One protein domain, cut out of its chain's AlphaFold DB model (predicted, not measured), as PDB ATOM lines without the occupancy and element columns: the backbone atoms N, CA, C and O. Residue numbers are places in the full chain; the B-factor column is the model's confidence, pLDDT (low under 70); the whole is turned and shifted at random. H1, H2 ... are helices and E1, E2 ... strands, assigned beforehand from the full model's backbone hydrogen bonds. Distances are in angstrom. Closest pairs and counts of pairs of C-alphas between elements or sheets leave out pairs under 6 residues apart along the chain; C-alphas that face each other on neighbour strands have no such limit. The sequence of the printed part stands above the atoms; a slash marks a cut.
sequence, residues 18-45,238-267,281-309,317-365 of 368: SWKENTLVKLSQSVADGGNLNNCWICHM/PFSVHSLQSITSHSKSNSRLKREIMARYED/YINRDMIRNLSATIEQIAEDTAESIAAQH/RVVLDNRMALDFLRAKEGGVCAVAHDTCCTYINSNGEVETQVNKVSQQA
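This is residues 18 to 45, 238 to 267, 281 to 309 and 317 to 365 of the 368 residues of the protein "Endogenous retrovirus group V member 2 Env polyprotein" of Sus scrofa (UniProt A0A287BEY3). A small, strongly twisted sheet of four strands, E2 E1 E4 E3, has H1 and H5 packed over one face and the short H6 over the other, while the long H4 runs beside H1 on its side away from the sheet. H4 and the residues after it reach towards one end of the longest axis, and at the other end H2 and H3 make a corner, where residues 251 to 256 stick out. The printed part has 136 residues with six named helices and four named strands, in the order H1 E1 E2 H2 H3 H4 H5 E3 E4 H6; the class is mixed and the sheet antiparallel. The whole is compact by its radius of gyration of the C-alphas, 15.1 A, with an elongated outline of 53 by 32 by 28 A.

In the sheet, E1, residues 40 to 45, and E4, residues 343 to 348, are antiparallel inner strands, with N 42 and O 346 2.9 A apart. Edge strand E2, residues 239 to 243, is antiparallel to E1, with N 41 and O 242 at 2.8 A. Edge strand E3, residues 337 to 340, forms a hairpin with E4, with N 338 and O 345 at 2.8 A. H1, residues 23 to 35, is over E1 and E4, slantwise to the strands, at a height over the sheet of 9.2 A. H5, residues 317 to 333, is on the same face at a height of 12.0 A, and its residues 328 to 332 come within 10 A of the strands' C-alphas. H6, residues 358 to 364, is on the opposite face at 8.4 A, only just over E4, on which 3 of its C-alphas fall. H4, residues 284 to 306, touches H1 at a shallow tilt of 23 degrees, opposite ways; their closest C-alphas, of Gly 34 and Met 286, are 3.8 A apart. H4 touches H5 about perpendicular, at 74 degrees, with the C-alphas of Ala 298 and Leu 320 closest at 6.6 A. H2, residues 244 to 250, only grazes the sheet. It and H3, residues 254 to 260, only just touch, with 3 pairs of C-alphas within 8 A, only at the corner; the closest, of His 250 and Leu 257, are 5.7 A apart. Every O i to N i+4 pair is within hydrogen-bond range in H1, H2, H4, H5 and H6; in H3, 2 of 3 are.

H4 is 32.9 A long, H5 24.4 A, H1 18.3 A, E1 16.7 A, E4 15.8 A and E2 13.7 A. H1 begins at C-alpha 23 (40.016, -53.999, 12.124), and H6 ends at C-alpha 364 (35.691, -32.863, 8.609).

The C-alphas farthest apart, of Lys 252 and His 309, are 53.3 A apart. Residues 46 to 237, 268 to 280 and 310 to 316 are not printed, with C-alpha gaps of 7.0, 10.4 and 16.0 A. Of the links printed whole, none is long. The mean pLDDT of the printed part is 74.9, with 36 residues under 70, among them 245 to 267.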
ATOM      1  N   SER A  18      45.760 -51.892   1.865       58.97
ATOM      2  CA  SER A  18      46.102 -52.019   3.289       58.97
ATOM      3  C   SER A  18      44.945 -51.710   4.249       58.97
ATOM      4  O   SER A  18      44.961 -52.208   5.374       58.97
ATOM      5  N   TRP A  19      43.963 -50.886   3.864       70.25
ATOM      6  CA  TRP A  19      42.912 -50.439   4.797       70.25
ATOM      7  C   TRP A  19      41.749 -51.409   4.940       70.25
ATOM      8  O   TRP A  19      41.128 -51.444   5.998       70.25
ATOM      9  N   LYS A  20      41.481 -52.231   3.919       72.19
ATOM     10  CA  LYS A  20      40.416 -53.245   3.978       72.19
ATOM     11  C   LYS A  20      40.647 -54.270   5.084       72.19
ATOM     12  O   LYS A  20      39.684 -54.779   5.636       72.19
ATOM     13  N   GLU A  21      41.906 -54.515   5.445       78.88
ATOM     14  CA  GLU A  21      42.283 -55.423   6.533       78.88
ATOM     15  C   GLU A  21      42.380 -54.753   7.903       78.88
ATOM     16  O   GLU A  21      42.651 -55.421   8.903       78.88
ATOM     17  N   ASN A  22      42.176 -53.440   7.980       87.56
ATOM     18  CA  ASN A  22      42.231 -52.734   9.244       87.56
ATOM     19  C   ASN A  22      40.959 -53.026  10.053       87.56
ATOM     20  O   ASN A  22      39.856 -52.657   9.649       87.56
ATOM     21  N   THR A  23      41.121 -53.658  11.217       86.88
ATOM     22  CA  THR A  23      40.016 -53.999  12.124       86.88
ATOM     23  C   THR A  23      39.142 -52.792  12.448       86.88
ATOM     24  O   THR A  23      37.923 -52.897  12.393       86.88
ATOM     25  N   LEU A  24      39.733 -51.628  12.731       87.81
ATOM     26  CA  LEU A  24      38.958 -50.433  13.054       87.81
ATOM     27  C   LEU A  24      38.070 -49.999  11.882       87.81
ATOM     28  O   LEU A  24      36.906 -49.671  12.092       87.81
ATOM     29  N   VAL A  25      38.597 -50.044  10.656       91.56
ATOM     30  CA  VAL A  25      37.830 -49.737   9.439       91.56
ATOM     31  C   VAL A  25      36.690 -50.737   9.258       91.56
ATOM     32  O   VAL A  25      35.555 -50.311   9.056       91.56
ATOM     33  N   LYS A  26      36.959 -52.045   9.401       91.31
ATOM     34  CA  LYS A  26      35.928 -53.097   9.322       91.31
ATOM     35  C   LYS A  26      34.816 -52.871  10.359       91.31
ATOM     36  O   LYS A  26      33.638 -52.917  10.014       91.31
ATOM     37  N   LEU A  27      35.175 -52.575  11.612       88.62
ATOM     38  CA  LEU A  27      34.211 -52.338  12.695       88.62
ATOM     39  C   LEU A  27      33.369 -51.078  12.455       88.62
ATOM     40  O   LEU A  27      32.152 -51.119  12.617       88.62
ATOM     41  N   SER A  28      33.994 -49.969  12.048       89.81
ATOM     42  CA  SER A  28      33.268 -48.734  11.738       89.81
ATOM     43  C   SER A  28      32.342 -48.894  10.532       89.81
ATOM     44  O   SER A  28      31.210 -48.422  10.575       89.81
ATOM     45  N   GLN A  29      32.784 -49.594   9.483       92.69
ATOM     46  CA  GLN A  29      31.943 -49.875   8.318       92.69
ATOM     47  C   GLN A  29      30.735 -50.735   8.707       92.69
ATOM     48  O   GLN A  29      29.610 -50.402   8.363       92.69
ATOM     49  N   SER A  30      30.951 -51.777   9.511       89.56
ATOM     50  CA  SER A  30      29.877 -52.645  10.008       89.56
ATOM     51  C   SER A  30      28.822 -51.881  10.819       89.56
ATOM     52  O   SER A  30      27.618 -52.092  10.655       89.56
ATOM     53  N   VAL A  31      29.266 -50.933  11.653       85.94
ATOM     54  CA  VAL A  31      28.375 -50.009  12.365       85.94
ATOM     55  C   VAL A  31      27.586 -49.130  11.390       85.94
ATOM     56  O   VAL A  31      26.376 -48.971  11.564       85.94
ATOM     57  N   ALA A  32      28.245 -48.570  10.373       88.00
ATOM     58  CA  ALA A  32      27.592 -47.733   9.374       88.00
ATOM     59  C   ALA A  32      26.520 -48.508   8.596       88.00
ATOM     60  O   ALA A  32      25.376 -48.061   8.534       88.00
ATOM     61  N   ASP A  33      26.857 -49.697   8.100       88.38
ATOM     62  CA  ASP A  33      25.957 -50.549   7.322       88.38
ATOM     63  C   ASP A  33      24.751 -50.993   8.159       88.38
ATOM     64  O   ASP A  33      23.601 -50.866   7.738       88.38
ATOM     65  N   GLY A  34      24.997 -51.471   9.384       79.88
ATOM     66  CA  GLY A  34      23.943 -51.956  10.273       79.88
ATOM     67  C   GLY A  34      22.993 -50.865  10.780       79.88
ATOM     68  O   GLY A  34      21.843 -51.157  11.113       79.88
ATOM     69  N   GLY A  35      23.460 -49.615  10.842       77.06
ATOM     70  CA  GLY A  35      22.651 -48.451  11.205       77.06
ATOM     71  C   GLY A  35      22.155 -47.623  10.014       77.06
ATOM     72  O   GLY A  35      21.492 -46.612  10.243       77.06
ATOM     73  N   ASN A  36      22.484 -48.008   8.773       85.19
ATOM     74  CA  ASN A  36      22.303 -47.198   7.558       85.19
ATOM     75  C   ASN A  36      22.783 -45.741   7.745       85.19
ATOM     76  O   ASN A  36      22.085 -44.773   7.430       85.19
ATOM     77  N   LEU A  37      23.959 -45.594   8.357       85.88
ATOM     78  CA  LEU A  37      24.520 -44.308   8.746       85.88
ATOM     79  C   LEU A  37      25.297 -43.687   7.587       85.88
ATOM     80  O   LEU A  37      26.024 -44.360   6.865       85.88
ATOM     81  N   ASN A  38      25.195 -42.370   7.454       90.56
ATOM     82  CA  ASN A  38      26.024 -41.574   6.560       90.56
ATOM     83  C   ASN A  38      26.317 -40.218   7.205       90.56
ATOM     84  O   ASN A  38      25.616 -39.794   8.128       90.56
ATOM     85  N   ASN A  39      27.346 -39.527   6.709       89.56
ATOM     86  CA  ASN A  39      27.695 -38.172   7.147       89.56
ATOM     87  C   ASN A  39      27.836 -38.035   8.678       89.56
ATOM     88  O   ASN A  39      27.350 -37.079   9.297       89.56
ATOM     89  N   CYS A  40      28.500 -39.005   9.300       87.06
ATOM     90  CA  CYS A  40      28.649 -39.092  10.747       87.06
ATOM     91  C   CYS A  40      30.037 -39.602  11.136       87.06
ATOM     92  O   CYS A  40      30.805 -40.066  10.300       87.06
ATOM     93  N   TRP A  41      30.345 -39.536  12.423       86.06
ATOM     94  CA  TRP A  41      31.577 -40.049  13.004       86.06
ATOM     95  C   TRP A  41      31.298 -41.234  13.889       86.06
ATOM     96  O   TRP A  41      30.385 -41.170  14.709       86.06
ATOM     97  N   ILE A  42      32.111 -42.275  13.756       86.50
ATOM     98  CA  ILE A  42      32.069 -43.441  14.631       86.50
ATOM     99  C   ILE A  42      33.372 -43.482  15.413       86.50
ATOM    100  O   ILE A  42      34.449 -43.581  14.835       86.50
ATOM    101  N   CYS A  43      33.286 -43.389  16.735       81.81
ATOM    102  CA  CYS A  43      34.446 -43.369  17.617       81.81
ATOM    103  C   CYS A  43      34.546 -44.668  18.407       81.81
ATOM    104  O   CYS A  43      33.618 -45.034  19.129       81.81
ATOM    105  N   HIS A  44      35.705 -45.316  18.318       79.88
ATOM    106  CA  HIS A  44      36.037 -46.505  19.095       79.88
ATOM    107  C   HIS A  44      37.115 -46.177  20.134       79.88
ATOM    108  O   HIS A  44      38.014 -45.364  19.890       79.88
ATOM    109  N   MET A  45      37.034 -46.810  21.304       73.06
ATOM    110  CA  MET A  45      38.054 -46.668  22.347       73.06
ATOM    111  C   MET A  45      39.358 -47.355  21.936       73.06
ATOM    112  O   MET A  45      39.327 -48.435  21.349       73.06
ATOM    113  N   PRO A 238      32.188 -51.191  22.873       70.38
ATOM    114  CA  PRO A 238      31.810 -49.796  23.038       70.38
ATOM    115  C   PRO A 238      32.222 -48.969  21.812       70.38
ATOM    116  O   PRO A 238      33.380 -48.989  21.394       70.38
ATOM    117  N   PHE A 239      31.281 -48.201  21.275       75.56
ATOM    118  CA  PHE A 239      31.521 -47.164  20.274       75.56
ATOM    119  C   PHE A 239      30.489 -46.042  20.451       75.56
ATOM    120  O   PHE A 239      29.472 -46.225  21.123       75.56
ATOM    121  N   SER A 240      30.746 -44.879  19.855       74.12
ATOM    122  CA  SER A 240      29.788 -43.769  19.797       74.12
ATOM    123  C   SER A 240      29.634 -43.254  18.370       74.12
ATOM    124  O   SER A 240      30.559 -43.355  17.569       74.12
ATOM    125  N   VAL A 241      28.451 -42.728  18.058       78.25
ATOM    126  CA  VAL A 241      28.068 -42.199  16.744       78.25
ATOM    127  C   VAL A 241      27.697 -40.731  16.892       78.25
ATOM    128  O   VAL A 241      26.836 -40.383  17.695       78.25
ATOM    129  N   HIS A 242      28.308 -39.867  16.090       76.12
ATOM    130  CA  HIS A 242      28.114 -38.423  16.172       76.12
ATOM    131  C   HIS A 242      27.779 -37.848  14.801       76.12
ATOM    132  O   HIS A 242      28.551 -37.976  13.853       76.12
ATOM    133  N   SER A 243      26.632 -37.184  14.679       76.69
ATOM    134  CA  SER A 243      26.285 -36.454  13.453       76.69
ATOM    135  C   SER A 243      27.201 -35.237  13.252       76.69
ATOM    136  O   SER A 243      27.666 -34.633  14.218       76.69
ATOM    137  N   LEU A 244      27.405 -34.788  12.011       70.44
ATOM    138  CA  LEU A 244      28.171 -33.557  11.745       70.44
ATOM    139  C   LEU A 244      27.596 -32.312  12.457       70.44
ATOM    140  O   LEU A 244      28.337 -31.434  12.903       70.44
ATOM    141  N   GLN A 245      26.270 -32.235  12.603       61.53
ATOM    142  CA  GLN A 245      25.576 -31.103  13.234       61.53
ATOM    143  C   GLN A 245      25.735 -31.092  14.763       61.53
ATOM    144  O   GLN A 245      25.910 -30.034  15.377       61.53
ATOM    145  N   SER A 246      25.712 -32.272  15.394       58.56
ATOM    146  CA  SER A 246      25.946 -32.389  16.836       58.56
ATOM    147  C   SER A 246      27.374 -31.981  17.187       58.56
ATOM    148  O   SER A 246      27.575 -31.270  18.164       58.56
ATOM    149  N   ILE A 247      28.365 -32.307  16.359       54.81
ATOM    150  CA  ILE A 247      29.748 -31.951  16.682       54.81
ATOM    151  C   ILE A 247      30.034 -30.450  16.474       54.81
ATOM    152  O   ILE A 247      30.669 -29.804  17.311       54.81
ATOM    153  N   THR A 248      29.502 -29.855  15.405       50.62
ATOM    154  CA  THR A 248      29.680 -28.420  15.099       50.62
ATOM    155  C   THR A 248      28.985 -27.494  16.105       50.62
ATOM    156  O   THR A 248      29.493 -26.411  16.397       50.62
ATOM    157  N   SER A 249      27.865 -27.911  16.698       48.00
ATOM    158  CA  SER A 249      27.170 -27.146  17.747       48.00
ATOM    159  C   SER A 249      27.866 -27.210  19.118       48.00
ATOM    160  O   SER A 249      27.880 -26.209  19.841       48.00
ATOM    161  N   HIS A 250      28.515 -28.333  19.452       48.62
ATOM    162  CA  HIS A 250      29.255 -28.524  20.712       48.62
ATOM    163  C   HIS A 250      30.696 -27.975  20.676       48.62
ATOM    164  O   HIS A 250      31.300 -27.749  21.728       48.62
ATOM    165  N   SER A 251      31.214 -27.656  19.484       47.38
ATOM    166  CA  SER A 251      32.512 -26.998  19.247       47.38
ATOM    167  C   SER A 251      32.690 -25.659  19.994       47.38
ATOM    168  O   SER A 251      33.812 -25.264  20.304       47.38
ATOM    169  N   LYS A 252      31.604 -24.979  20.401       48.09
ATOM    170  CA  LYS A 252      31.701 -23.736  21.198       48.09
ATOM    171  C   LYS A 252      32.223 -23.944  22.632       48.09
ATOM    172  O   LYS A 252      32.560 -22.970  23.300       48.09
ATOM    173  N   SER A 253      32.340 -25.186  23.114       50.31
ATOM    174  CA  SER A 253      33.124 -25.513  24.311       50.31
ATOM    175  C   SER A 253      33.778 -26.888  24.167       50.31
ATOM    176  O   SER A 253      33.177 -27.910  24.508       50.31
ATOM    177  N   ASN A 254      35.050 -26.902  23.751       53.00
ATOM    178  CA  ASN A 254      35.889 -28.106  23.612       53.00
ATOM    179  C   ASN A 254      35.854 -29.050  24.835       53.00
ATOM    180  O   ASN A 254      36.089 -30.247  24.709       53.00
ATOM    181  N   SER A 255      35.518 -28.552  26.031       52.09
ATOM    182  CA  SER A 255      35.434 -29.357  27.259       52.09
ATOM    183  C   SER A 255      34.171 -30.229  27.399       52.09
ATOM    184  O   SER A 255      34.163 -31.147  28.225       52.09
ATOM    185  N   ARG A 256      33.084 -29.927  26.669       48.84
ATOM    186  CA  ARG A 256      31.808 -30.673  26.737       48.84
ATOM    187  C   ARG A 256      31.737 -31.773  25.685       48.84
ATOM    188  O   ARG A 256      31.475 -32.908  26.056       48.84
ATOM    189  N   LEU A 257      32.122 -31.477  24.443       48.62
ATOM    190  CA  LEU A 257      32.264 -32.490  23.389       48.62
ATOM    191  C   LEU A 257      33.259 -33.594  23.797       48.62
ATOM    192  O   LEU A 257      32.977 -34.781  23.659       48.62
ATOM    193  N   LYS A 258      34.382 -33.209  24.427       46.19
ATOM    194  CA  LYS A 258      35.361 -34.141  25.014       46.19
ATOM    195  C   LYS A 258      34.771 -35.045  26.113       46.19
ATOM    196  O   LYS A 258      35.295 -36.131  26.338       46.19
ATOM    197  N   ARG A 259      33.701 -34.616  26.799       43.03
ATOM    198  CA  ARG A 259      32.971 -35.408  27.810       43.03
ATOM    199  C   ARG A 259      31.868 -36.285  27.206       43.03
ATOM    200  O   ARG A 259      31.612 -37.346  27.757       43.03
ATOM    201  N   GLU A 260      31.253 -35.889  26.093       45.56
ATOM    202  CA  GLU A 260      30.199 -36.667  25.413       45.56
ATOM    203  C   GLU A 260      30.741 -37.785  24.515       45.56
ATOM    204  O   GLU A 260      30.145 -38.856  24.459       45.56
ATOM    205  N   ILE A 261      31.918 -37.614  23.892       44.00
ATOM    206  CA  ILE A 261      32.628 -38.719  23.207       44.00
ATOM    207  C   ILE A 261      32.922 -39.879  24.192       44.00
ATOM    208  O   ILE A 261      33.062 -41.031  23.787       44.00
ATOM    209  N   MET A 262      32.954 -39.583  25.499       40.16
ATOM    210  CA  MET A 262      33.157 -40.522  26.609       40.16
ATOM    211  C   MET A 262      31.847 -41.142  27.146       40.16
ATOM    212  O   MET A 262      31.869 -41.801  28.188       40.16
ATOM    213  N   ALA A 263      30.701 -40.962  26.477       37.03
ATOM    214  CA  ALA A 263      29.474 -41.660  26.855       37.03
ATOM    215  C   ALA A 263      29.667 -43.172  26.648       37.03
ATOM    216  O   ALA A 263      29.721 -43.679  25.526       37.03
ATOM    217  N   ARG A 264      29.841 -43.899  27.759       38.03
ATOM    218  CA  ARG A 264      29.912 -45.360  27.758       38.03
ATOM    219  C   ARG A 264      28.590 -45.924  27.253       38.03
ATOM    220  O   ARG A 264      27.523 -45.512  27.689       38.03
ATOM    221  N   TYR A 265      28.703 -46.897  26.357       43.19
ATOM    222  CA  TYR A 265      27.598 -47.711  25.870       43.19
ATOM    223  C   TYR A 265      26.843 -48.335  27.058       43.19
ATOM    224  O   TYR A 265      27.436 -49.088  27.836       43.19
ATOM    225  N   GLU A 266      25.544 -48.064  27.180       37.06
ATOM    226  CA  GLU A 266      24.598 -48.808  28.021       37.06
ATOM    227  C   GLU A 266      23.661 -49.596  27.101       37.06
ATOM    228  O   GLU A 266      23.149 -49.075  26.115       37.06
ATOM    229  N   ASP A 267      23.536 -50.895  27.364       38.09
ATOM    230  CA  ASP A 267      22.651 -51.791  26.629       38.09
ATOM    231  C   ASP A 267      21.212 -51.467  27.044       38.09
ATOM    232  O   ASP A 267      20.928 -51.300  28.231       38.09
ATOM    233  N   TYR A 281      20.410 -44.243  19.220       48.12
ATOM    234  CA  TYR A 281      19.611 -45.439  18.972       48.12
ATOM    235  C   TYR A 281      20.462 -46.483  18.242       48.12
ATOM    236  O   TYR A 281      20.744 -46.345  17.055       48.12
ATOM    237  N   ILE A 282      20.889 -47.515  18.965       58.44
ATOM    238  CA  ILE A 282      21.598 -48.666  18.404       58.44
ATOM    239  C   ILE A 282      20.582 -49.803  18.274       58.44
ATOM    240  O   ILE A 282      20.022 -50.261  19.272       58.44
ATOM    241  N   ASN A 283      20.312 -50.229  17.039       65.50
ATOM    242  CA  ASN A 283      19.395 -51.334  16.754       65.50
ATOM    243  C   ASN A 283      20.109 -52.698  16.870       65.50
ATOM    244  O   ASN A 283      21.329 -52.798  16.737       65.50
ATOM    245  N   ARG A 284      19.336 -53.772  17.077       66.88
ATOM    246  CA  ARG A 284      19.803 -55.162  17.162       66.88
ATOM    247  C   ARG A 284      20.607 -55.595  15.932       66.88
ATOM    248  O   ARG A 284      21.620 -56.262  16.104       66.88
ATOM    249  N   ASP A 285      20.196 -55.206  14.727       71.56
ATOM    250  CA  ASP A 285      20.868 -55.619  13.480       71.56
ATOM    251  C   ASP A 285      22.292 -55.068  13.388       71.56
ATOM    252  O   ASP A 285      23.230 -55.781  13.046       71.56
ATOM    253  N   MET A 286      22.471 -53.821  13.816       76.19
ATOM    254  CA  MET A 286      23.780 -53.187  13.915       76.19
ATOM    255  C   MET A 286      24.702 -53.920  14.889       76.19
ATOM    256  O   MET A 286      25.871 -54.147  14.588       76.19
ATOM    257  N   ILE A 287      24.172 -54.343  16.035       76.25
ATOM    258  CA  ILE A 287      24.941 -55.112  17.016       76.25
ATOM    259  C   ILE A 287      25.308 -56.498  16.465       76.25
ATOM    260  O   ILE A 287      26.436 -56.950  16.653       76.25
ATOM    261  N   ARG A 288      24.387 -57.160  15.755       76.69
ATOM    262  CA  ARG A 288      24.632 -58.467  15.125       76.69
ATOM    263  C   ARG A 288      25.712 -58.386  14.050       76.69
ATOM    264  O   ARG A 288      26.647 -59.182  14.081       76.69
ATOM    265  N   ASN A 289      25.628 -57.403  13.154       82.44
ATOM    266  CA  ASN A 289      26.635 -57.186  12.112       82.44
ATOM    267  C   ASN A 289      28.014 -56.926  12.723       82.44
ATOM    268  O   ASN A 289      29.021 -57.488  12.279       82.44
ATOM    269  N   LEU A 290      28.053 -56.125  13.789       84.06
ATOM    270  CA  LEU A 290      29.285 -55.840  14.505       84.06
ATOM    271  C   LEU A 290      29.857 -57.096  15.169       84.06
ATOM    272  O   LEU A 290      31.049 -57.362  15.027       84.06
ATOM    273  N   SER A 291      29.015 -57.906  15.821       84.06
ATOM    274  CA  SER A 291      29.429 -59.197  16.383       84.06
ATOM    275  C   SER A 291      29.998 -60.120  15.308       84.06
ATOM    276  O   SER A 291      31.071 -60.684  15.502       84.06
ATOM    277  N   ALA A 292      29.349 -60.202  14.142       85.25
ATOM    278  CA  ALA A 292      29.807 -61.034  13.030       85.25
ATOM    279  C   ALA A 292      31.175 -60.570  12.511       85.25
ATOM    280  O   ALA A 292      32.045 -61.375  12.192       85.25
ATOM    281  N   THR A 293      31.390 -59.254  12.483       87.44
ATOM    282  CA  THR A 293      32.667 -58.664  12.065       87.44
ATOM    283  C   THR A 293      33.782 -59.006  13.055       87.44
ATOM    284  O   THR A 293      34.884 -59.360  12.639       87.44
ATOM    285  N   ILE A 294      33.504 -58.944  14.361       83.12
ATOM    286  CA  ILE A 294      34.457 -59.322  15.419       83.12
ATOM    287  C   ILE A 294      34.810 -60.808  15.329       83.12
ATOM    288  O   ILE A 294      35.981 -61.165  15.455       83.12
ATOM    289  N   GLU A 295      33.813 -61.661  15.089       79.38
ATOM    290  CA  GLU A 295      34.012 -63.096  14.880       79.38
ATOM    291  C   GLU A 295      34.938 -63.357  13.686       79.38
ATOM    292  O   GLU A 295      35.919 -64.083  13.841       79.38
ATOM    293  N   GLN A 296      34.707 -62.686  12.552       81.44
ATOM    294  CA  GLN A 296      35.572 -62.800  11.374       81.44
ATOM    295  C   GLN A 296      37.009 -62.350  11.668       81.44
ATOM    296  O   GLN A 296      37.959 -63.026  11.295       81.44
ATOM    297  N   ILE A 297      37.193 -61.235  12.383       81.50
ATOM    298  CA  ILE A 297      38.534 -60.754  12.753       81.50
ATOM    299  C   ILE A 297      39.258 -61.776  13.636       81.50
ATOM    300  O   ILE A 297      40.462 -61.995  13.471       81.50
ATOM    301  N   ALA A 298      38.546 -62.394  14.581       77.62
ATOM    302  CA  ALA A 298      39.113 -63.427  15.439       77.62
ATOM    303  C   ALA A 298      39.515 -64.675  14.636       77.62
ATOM    304  O   ALA A 298      40.564 -65.258  14.917       77.62
ATOM    305  N   GLU A 299      38.728 -65.048  13.626       75.31
ATOM    306  CA  GLU A 299      39.005 -66.164  12.716       75.31
ATOM    307  C   GLU A 299      40.189 -65.881  11.778       75.31
ATOM    308  O   GLU A 299      41.150 -66.648  11.776       75.31
ATOM    309  N   ASP A 300      40.217 -64.729  11.099       77.31
ATOM    310  CA  ASP A 300      41.346 -64.302  10.254       77.31
ATOM    311  C   ASP A 300      42.658 -64.283  11.066       77.31
ATOM    312  O   ASP A 300      43.730 -64.721  10.629       77.31
ATOM    313  N   THR A 301      42.568 -63.785  12.304       75.25
ATOM    314  CA  THR A 301      43.687 -63.764  13.247       75.25
ATOM    315  C   THR A 301      44.116 -65.185  13.603       75.25
ATOM    316  O   THR A 301      45.313 -65.477  13.642       75.25
ATOM    317  N   ALA A 302      43.161 -66.087  13.824       70.88
ATOM    318  CA  ALA A 302      43.431 -67.479  14.136       70.88
ATOM    319  C   ALA A 302      44.181 -68.203  13.015       70.88
ATOM    320  O   ALA A 302      45.181 -68.880  13.280       70.88
ATOM    321  N   GLU A 303      43.730 -68.031  11.773       71.19
ATOM    322  CA  GLU A 303      44.353 -68.617  10.588       71.19
ATOM    323  C   GLU A 303      45.781 -68.109  10.387       71.19
ATOM    324  O   GLU A 303      46.712 -68.904  10.220       71.19
ATOM    325  N   SER A 304      45.982 -66.788  10.483       70.81
ATOM    326  CA  SER A 304      47.310 -66.185  10.336       70.81
ATOM    327  C   SER A 304      48.300 -66.710  11.376       70.81
ATOM    328  O   SER A 304      49.486 -66.850  11.071       70.81
ATOM    329  N   ILE A 305      47.847 -66.986  12.601       65.81
ATOM    330  CA  ILE A 305      48.698 -67.547  13.651       65.81
ATOM    331  C   ILE A 305      48.975 -69.036  13.388       65.81
ATOM    332  O   ILE A 305      50.113 -69.486  13.542       65.81
ATOM    333  N   ALA A 306      47.959 -69.810  12.993       60.09
ATOM    334  CA  ALA A 306      48.102 -71.234  12.683       60.09
ATOM    335  C   ALA A 306      49.068 -71.488  11.522       60.09
ATOM    336  O   ALA A 306      49.818 -72.463  11.551       60.09
ATOM    337  N   ALA A 307      49.111 -70.573  10.552       63.22
ATOM    338  CA  ALA A 307      50.104 -70.572   9.485       63.22
ATOM    339  C   ALA A 307      51.537 -70.291   9.985       63.22
ATOM    340  O   ALA A 307      52.497 -70.639   9.299       63.22
ATOM    341  N   GLN A 308      51.697 -69.675  11.165       61.75
ATOM    342  CA  GLN A 308      52.988 -69.231  11.692       61.75
ATOM    343  C   GLN A 308      53.616 -70.208  12.711       61.75
ATOM    344  O   GLN A 308      54.815 -70.425  12.592       61.75
ATOM    345  N   HIS A 309      52.888 -70.857  13.644       49.97
ATOM    346  CA  HIS A 309      53.425 -71.909  14.557       49.97
ATOM    347  C   HIS A 309      52.326 -72.799  15.216       49.97
ATOM    348  O   HIS A 309      51.158 -72.436  15.267       49.97
ATOM    349  N   ARG A 317      44.133 -64.552  23.249       57.62
ATOM    350  CA  ARG A 317      43.763 -63.262  23.848       57.62
ATOM    351  C   ARG A 317      44.779 -62.162  23.540       57.62
ATOM    352  O   ARG A 317      44.412 -61.093  23.073       57.62
ATOM    353  N   VAL A 318      46.058 -62.448  23.785       63.66
ATOM    354  CA  VAL A 318      47.149 -61.491  23.560       63.66
ATOM    355  C   VAL A 318      47.253 -61.150  22.077       63.66
ATOM    356  O   VAL A 318      47.554 -60.013  21.735       63.66
ATOM    357  N   VAL A 319      46.968 -62.101  21.186       69.56
ATOM    358  CA  VAL A 319      47.061 -61.839  19.750       69.56
ATOM    359  C   VAL A 319      45.898 -60.995  19.233       69.56
ATOM    360  O   VAL A 319      46.158 -60.062  18.475       69.56
ATOM    361  N   LEU A 320      44.652 -61.244  19.657       71.56
ATOM    362  CA  LEU A 320      43.519 -60.409  19.235       71.56
ATOM    363  C   LEU A 320      43.665 -58.966  19.748       71.56
ATOM    364  O   LEU A 320      43.502 -58.021  18.974       71.56
ATOM    365  N   ASP A 321      44.066 -58.793  21.010       72.06
ATOM    366  CA  ASP A 321      44.336 -57.472  21.588       72.06
ATOM    367  C   ASP A 321      45.473 -56.755  20.839       72.06
ATOM    368  O   ASP A 321      45.334 -55.588  20.465       72.06
ATOM    369  N   ASN A 322      46.570 -57.461  20.537       76.62
ATOM    370  CA  ASN A 322      47.680 -56.911  19.755       76.62
ATOM    371  C   ASN A 322      47.257 -56.538  18.331       76.62
ATOM    372  O   ASN A 322      47.719 -55.523  17.806       76.62
ATOM    373  N   ARG A 323      46.384 -57.332  17.696       81.56
ATOM    374  CA  ARG A 323      45.880 -57.037  16.352       81.56
ATOM    375  C   ARG A 323      45.040 -55.764  16.353       81.56
ATOM    376  O   ARG A 323      45.309 -54.877  15.545       81.56
ATOM    377  N   MET A 324      44.085 -55.643  17.276       82.88
ATOM    378  CA  MET A 324      43.255 -54.439  17.402       82.88
ATOM    379  C   MET A 324      44.097 -53.198  17.719       82.88
ATOM    380  O   MET A 324      43.888 -52.141  17.124       82.88
ATOM    381  N   ALA A 325      45.075 -53.325  18.621       82.69
ATOM    382  CA  ALA A 325      46.004 -52.251  18.957       82.69
ATOM    383  C   ALA A 325      46.832 -51.793  17.750       82.69
ATOM    384  O   ALA A 325      46.943 -50.595  17.480       82.69
ATOM    385  N   LEU A 326      47.393 -52.741  16.999       85.12
ATOM    386  CA  LEU A 326      48.170 -52.444  15.802       85.12
ATOM    387  C   LEU A 326      47.312 -51.774  14.722       85.12
ATOM    388  O   LEU A 326      47.760 -50.818  14.093       85.12
ATOM    389  N   ASP A 327      46.080 -52.239  14.521       87.81
ATOM    390  CA  ASP A 327      45.164 -51.649  13.544       87.81
ATOM    391  C   ASP A 327      44.707 -50.242  13.952       87.81
ATOM    392  O   ASP A 327      44.621 -49.362  13.093       87.81
ATOM    393  N   PHE A 328      44.518 -49.984  15.250       87.38
ATOM    394  CA  PHE A 328      44.311 -48.631  15.773       87.38
ATOM    395  C   PHE A 328      45.499 -47.713  15.443       87.38
ATOM    396  O   PHE A 328      45.309 -46.614  14.920       87.38
ATOM    397  N   LEU A 329      46.732 -48.163  15.714       86.19
ATOM    398  CA  LEU A 329      47.945 -47.383  15.429       86.19
ATOM    399  C   LEU A 329      48.087 -47.098  13.934       86.19
ATOM    400  O   LEU A 329      48.327 -45.957  13.546       86.19
ATOM    401  N   ARG A 330      47.843 -48.102  13.089       87.94
ATOM    402  CA  ARG A 330      47.849 -47.938  11.631       87.94
ATOM    403  C   ARG A 330      46.794 -46.938  11.174       87.94
ATOM    404  O   ARG A 330      47.109 -46.072  10.368       87.94
ATOM    405  N   ALA A 331      45.567 -47.020  11.692       88.56
ATOM    406  CA  ALA A 331      44.497 -46.089  11.330       88.56
ATOM    407  C   ALA A 331      44.861 -44.636  11.676       88.56
ATOM    408  O   ALA A 331      44.583 -43.727  10.890       88.56
ATOM    409  N   LYS A 332      45.539 -44.434  12.814       86.19
ATOM    410  CA  LYS A 332      46.089 -43.138  13.222       86.19
ATOM    411  C   LYS A 332      47.200 -42.664  12.280       86.19
ATOM    412  O   LYS A 332      47.146 -41.535  11.804       86.19
ATOM    413  N   GLU A 333      48.201 -43.501  12.017       85.00
ATOM    414  CA  GLU A 333      49.367 -43.145  11.191       85.00
ATOM    415  C   GLU A 333      48.999 -42.875   9.728       85.00
ATOM    416  O   GLU A 333      49.566 -41.984   9.099       85.00
ATOM    417  N   GLY A 334      48.022 -43.606   9.192       83.75
ATOM    418  CA  GLY A 334      47.532 -43.414   7.831       83.75
ATOM    419  C   GLY A 334      46.437 -42.365   7.671       83.75
ATOM    420  O   GLY A 334      45.922 -42.224   6.567       83.75
ATOM    421  N   GLY A 335      46.061 -41.659   8.744       84.50
ATOM    422  CA  GLY A 335      45.066 -40.582   8.715       84.50
ATOM    423  C   GLY A 335      43.633 -41.021   8.391       84.50
ATOM    424  O   GLY A 335      42.814 -40.184   8.019       84.50
ATOM    425  N   VAL A 336      43.326 -42.313   8.542       89.00
ATOM    426  CA  VAL A 336      41.975 -42.875   8.360       89.00
ATOM    427  C   VAL A 336      41.068 -42.542   9.546       89.00
ATOM    428  O   VAL A 336      39.848 -42.495   9.406       89.00
ATOM    429  N   CYS A 337      41.648 -42.264  10.717       89.69
ATOM    430  CA  CYS A 337      40.898 -41.768  11.863       89.69
ATOM    431  C   CYS A 337      41.457 -40.463  12.431       89.69
ATOM    432  O   CYS A 337      42.658 -40.190  12.397       89.69
ATOM    433  N   ALA A 338      40.555 -39.693  13.034       87.12
ATOM    434  CA  ALA A 338      40.846 -38.563  13.899       87.12
ATOM    435  C   ALA A 338      40.964 -39.050  15.350       87.12
ATOM    436  O   ALA A 338      40.045 -39.688  15.866       87.12
ATOM    437  N   VAL A 339      42.078 -38.754  16.024       80.94
ATOM    438  CA  VAL A 339      42.280 -39.173  17.420       80.94
ATOM    439  C   VAL A 339      41.841 -38.076  18.378       80.94
ATOM    440  O   VAL A 339      42.491 -37.040  18.472       80.94
ATOM    441  N   ALA A 340      40.783 -38.341  19.140       73.69
ATOM    442  CA  ALA A 340      40.313 -37.483  20.219       73.69
ATOM    443  C   ALA A 340      40.557 -38.170  21.570       73.69
ATOM    444  O   ALA A 340      39.970 -39.214  21.864       73.69
ATOM    445  N   HIS A 341      41.416 -37.571  22.404       71.12
ATOM    446  CA  HIS A 341      41.919 -38.170  23.647       71.12
ATOM    447  C   HIS A 341      42.636 -39.502  23.359       71.12
ATOM    448  O   HIS A 341      43.733 -39.464  22.812       71.12
ATOM    449  N   ASP A 342      41.989 -40.636  23.628       71.50
ATOM    450  CA  ASP A 342      42.467 -41.991  23.316       71.50
ATOM    451  C   ASP A 342      41.432 -42.784  22.500       71.50
ATOM    452  O   ASP A 342      41.407 -44.014  22.502       71.50
ATOM    453  N   THR A 343      40.527 -42.084  21.822       75.88
ATOM    454  CA  THR A 343      39.533 -42.677  20.923       75.88
ATOM    455  C   THR A 343      39.878 -42.324  19.486       75.88
ATOM    456  O   THR A 343      40.362 -41.226  19.209       75.88
ATOM    457  N   CYS A 344      39.667 -43.262  18.573       85.00
ATOM    458  CA  CYS A 344      39.942 -43.098  17.150       85.00
ATOM    459  C   CYS A 344      38.587 -43.074  16.448       85.00
ATOM    460  O   CYS A 344      37.806 -44.026  16.537       85.00
ATOM    461  N   CYS A 345      38.284 -41.920  15.861       87.00
ATOM    462  CA  CYS A 345      37.021 -41.613  15.216       87.00
ATOM    463  C   CYS A 345      37.188 -41.690  13.703       87.00
ATOM    464  O   CYS A 345      38.025 -40.989  13.137       87.00
ATOM    465  N   THR A 346      36.393 -42.524  13.050       92.00
ATOM    466  CA  THR A 346      36.343 -42.659  11.592       92.00
ATOM    467  C   THR A 346      35.174 -41.844  11.050       92.00
ATOM    468  O   THR A 346      34.105 -41.778  11.662       92.00
ATOM    469  N   TYR A 347      35.385 -41.179   9.916       92.00
ATOM    470  CA  TYR A 347      34.323 -40.439   9.242       92.00
ATOM    471  C   TYR A 347      33.613 -41.350   8.248       92.00
ATOM    472  O   TYR A 347      34.260 -41.958   7.398       92.00
ATOM    473  N   ILE A 348      32.289 -41.402   8.338       93.06
ATOM    474  CA  ILE A 348      31.424 -42.051   7.361       93.06
ATOM    475  C   ILE A 348      30.931 -40.990   6.390       93.06
ATOM    476  O   ILE A 348      30.266 -40.025   6.783       93.06
ATOM    477  N   ASN A 349      31.276 -41.159   5.118       93.88
ATOM    478  CA  ASN A 349      30.953 -40.205   4.070       93.88
ATOM    479  C   ASN A 349      29.456 -40.244   3.693       93.88
ATOM    480  O   ASN A 349      28.645 -40.961   4.285       93.88
ATOM    481  N   SER A 350      29.071 -39.455   2.690       92.94
ATOM    482  CA  SER A 350      27.689 -39.384   2.200       92.94
ATOM    483  C   SER A 350      27.153 -40.695   1.630       92.94
ATOM    484  O   SER A 350      25.940 -40.864   1.551       92.94
ATOM    485  N   ASN A 351      28.043 -41.601   1.231       94.50
ATOM    486  CA  ASN A 351      27.704 -42.889   0.638       94.50
ATOM    487  C   ASN A 351      27.612 -44.002   1.691       94.50
ATOM    488  O   ASN A 351      27.343 -45.140   1.329       94.50
ATOM    489  N   GLY A 352      27.837 -43.688   2.973       91.81
ATOM    490  CA  GLY A 352      27.855 -44.686   4.042       91.81
ATOM    491  C   GLY A 352      29.180 -45.442   4.165       91.81
ATOM    492  O   GLY A 352      29.243 -46.445   4.865       91.81
ATOM    493  N   GLU A 353      30.253 -44.976   3.522       94.56
ATOM    494  CA  GLU A 353      31.559 -45.643   3.551       94.56
ATOM    495  C   GLU A 353      32.547 -44.918   4.470       94.56
ATOM    496  O   GLU A 353      32.545 -43.684   4.561       94.56
ATOM    497  N   VAL A 354      33.442 -45.680   5.103       94.12
ATOM    498  CA  VAL A 354      34.581 -45.119   5.840       94.12
ATOM    499  C   VAL A 354      35.479 -44.325   4.887       94.12
ATOM    500  O   VAL A 354      36.039 -44.857   3.926       94.12
ATOM    501  N   GLU A 355      35.654 -43.036   5.168       93.38
ATOM    502  CA  GLU A 355      36.537 -42.167   4.400       93.38
ATOM    503  C   GLU A 355      38.003 -42.458   4.741       93.38
ATOM    504  O   GLU A 355      38.420 -42.421   5.897       93.38
ATOM    505  N   THR A 356      38.799 -42.726   3.709       89.69
ATOM    506  CA  THR A 356      40.223 -43.079   3.833       89.69
ATOM    507  C   THR A 356      41.145 -41.978   3.315       89.69
ATOM    508  O   THR A 356      42.357 -42.033   3.517       89.69
ATOM    509  N   GLN A 357      40.596 -40.948   2.660       88.00
ATOM    510  CA  GLN A 357      41.371 -39.802   2.197       88.00
ATOM    511  C   GLN A 357      41.634 -38.840   3.356       88.00
ATOM    512  O   GLN A 357      40.747 -38.093   3.776       88.00
ATOM    513  N   VAL A 358      42.888 -38.801   3.809       86.31
ATOM    514  CA  VAL A 358      43.358 -37.977   4.938       86.31
ATOM    515  C   VAL A 358      42.858 -36.537   4.862       86.31
ATOM    516  O   VAL A 358      42.300 -36.017   5.819       86.31
ATOM    517  N   ASN A 359      42.988 -35.895   3.703       88.50
ATOM    518  CA  ASN A 359      42.579 -34.510   3.484       88.50
ATOM    519  C   ASN A 359      41.073 -34.290   3.708       88.50
ATOM    520  O   ASN A 359      40.695 -33.245   4.231       88.50
ATOM    521  N   LYS A 360      40.216 -35.264   3.381       87.88
ATOM    522  CA  LYS A 360      38.776 -35.176   3.660       87.88
ATOM    523  C   LYS A 360      38.465 -35.437   5.131       87.88
ATOM    524  O   LYS A 360      37.691 -34.689   5.721       87.88
ATOM    525  N   VAL A 361      39.106 -36.438   5.738       86.56
ATOM    526  CA  VAL A 361      38.968 -36.723   7.177       86.56
ATOM    527  C   VAL A 361      39.393 -35.503   7.999       86.56
ATOM    528  O   VAL A 361      38.651 -35.060   8.872       86.56
ATOM    529  N   SER A 362      40.536 -34.892   7.673       84.75
ATOM    530  CA  SER A 362      41.042 -33.682   8.337       84.75
ATOM    531  C   SER A 362      40.133 -32.466   8.149       84.75
ATOM    532  O   SER A 362      39.958 -31.699   9.087       84.75
ATOM    533  N   GLN A 363      39.535 -32.285   6.965       85.75
ATOM    534  CA  GLN A 363      38.559 -31.211   6.736       85.75
ATOM    535  C   GLN A 363      37.321 -31.363   7.610       85.75
ATOM    536  O   GLN A 363      36.772 -30.366   8.071       85.75
ATOM    537  N   GLN A 364      36.869 -32.601   7.805       83.38
ATOM    538  CA  GLN A 364      35.691 -32.863   8.609       83.38
ATOM    539  C   GLN A 364      36.015 -32.814  10.103       83.38
ATOM    540  O   GLN A 364      35.159 -32.386  10.851       83.38
ATOM    541  N   ALA A 365      37.226 -33.161  10.546       78.75
ATOM    542  CA  ALA A 365      37.629 -33.222  11.958       78.75
ATOM    543  C   ALA A 365      37.905 -31.849  12.618       78.75
ATOM    544  O   ALA A 365      38.922 -31.665  13.287       78.75
TER     545      ALA A 365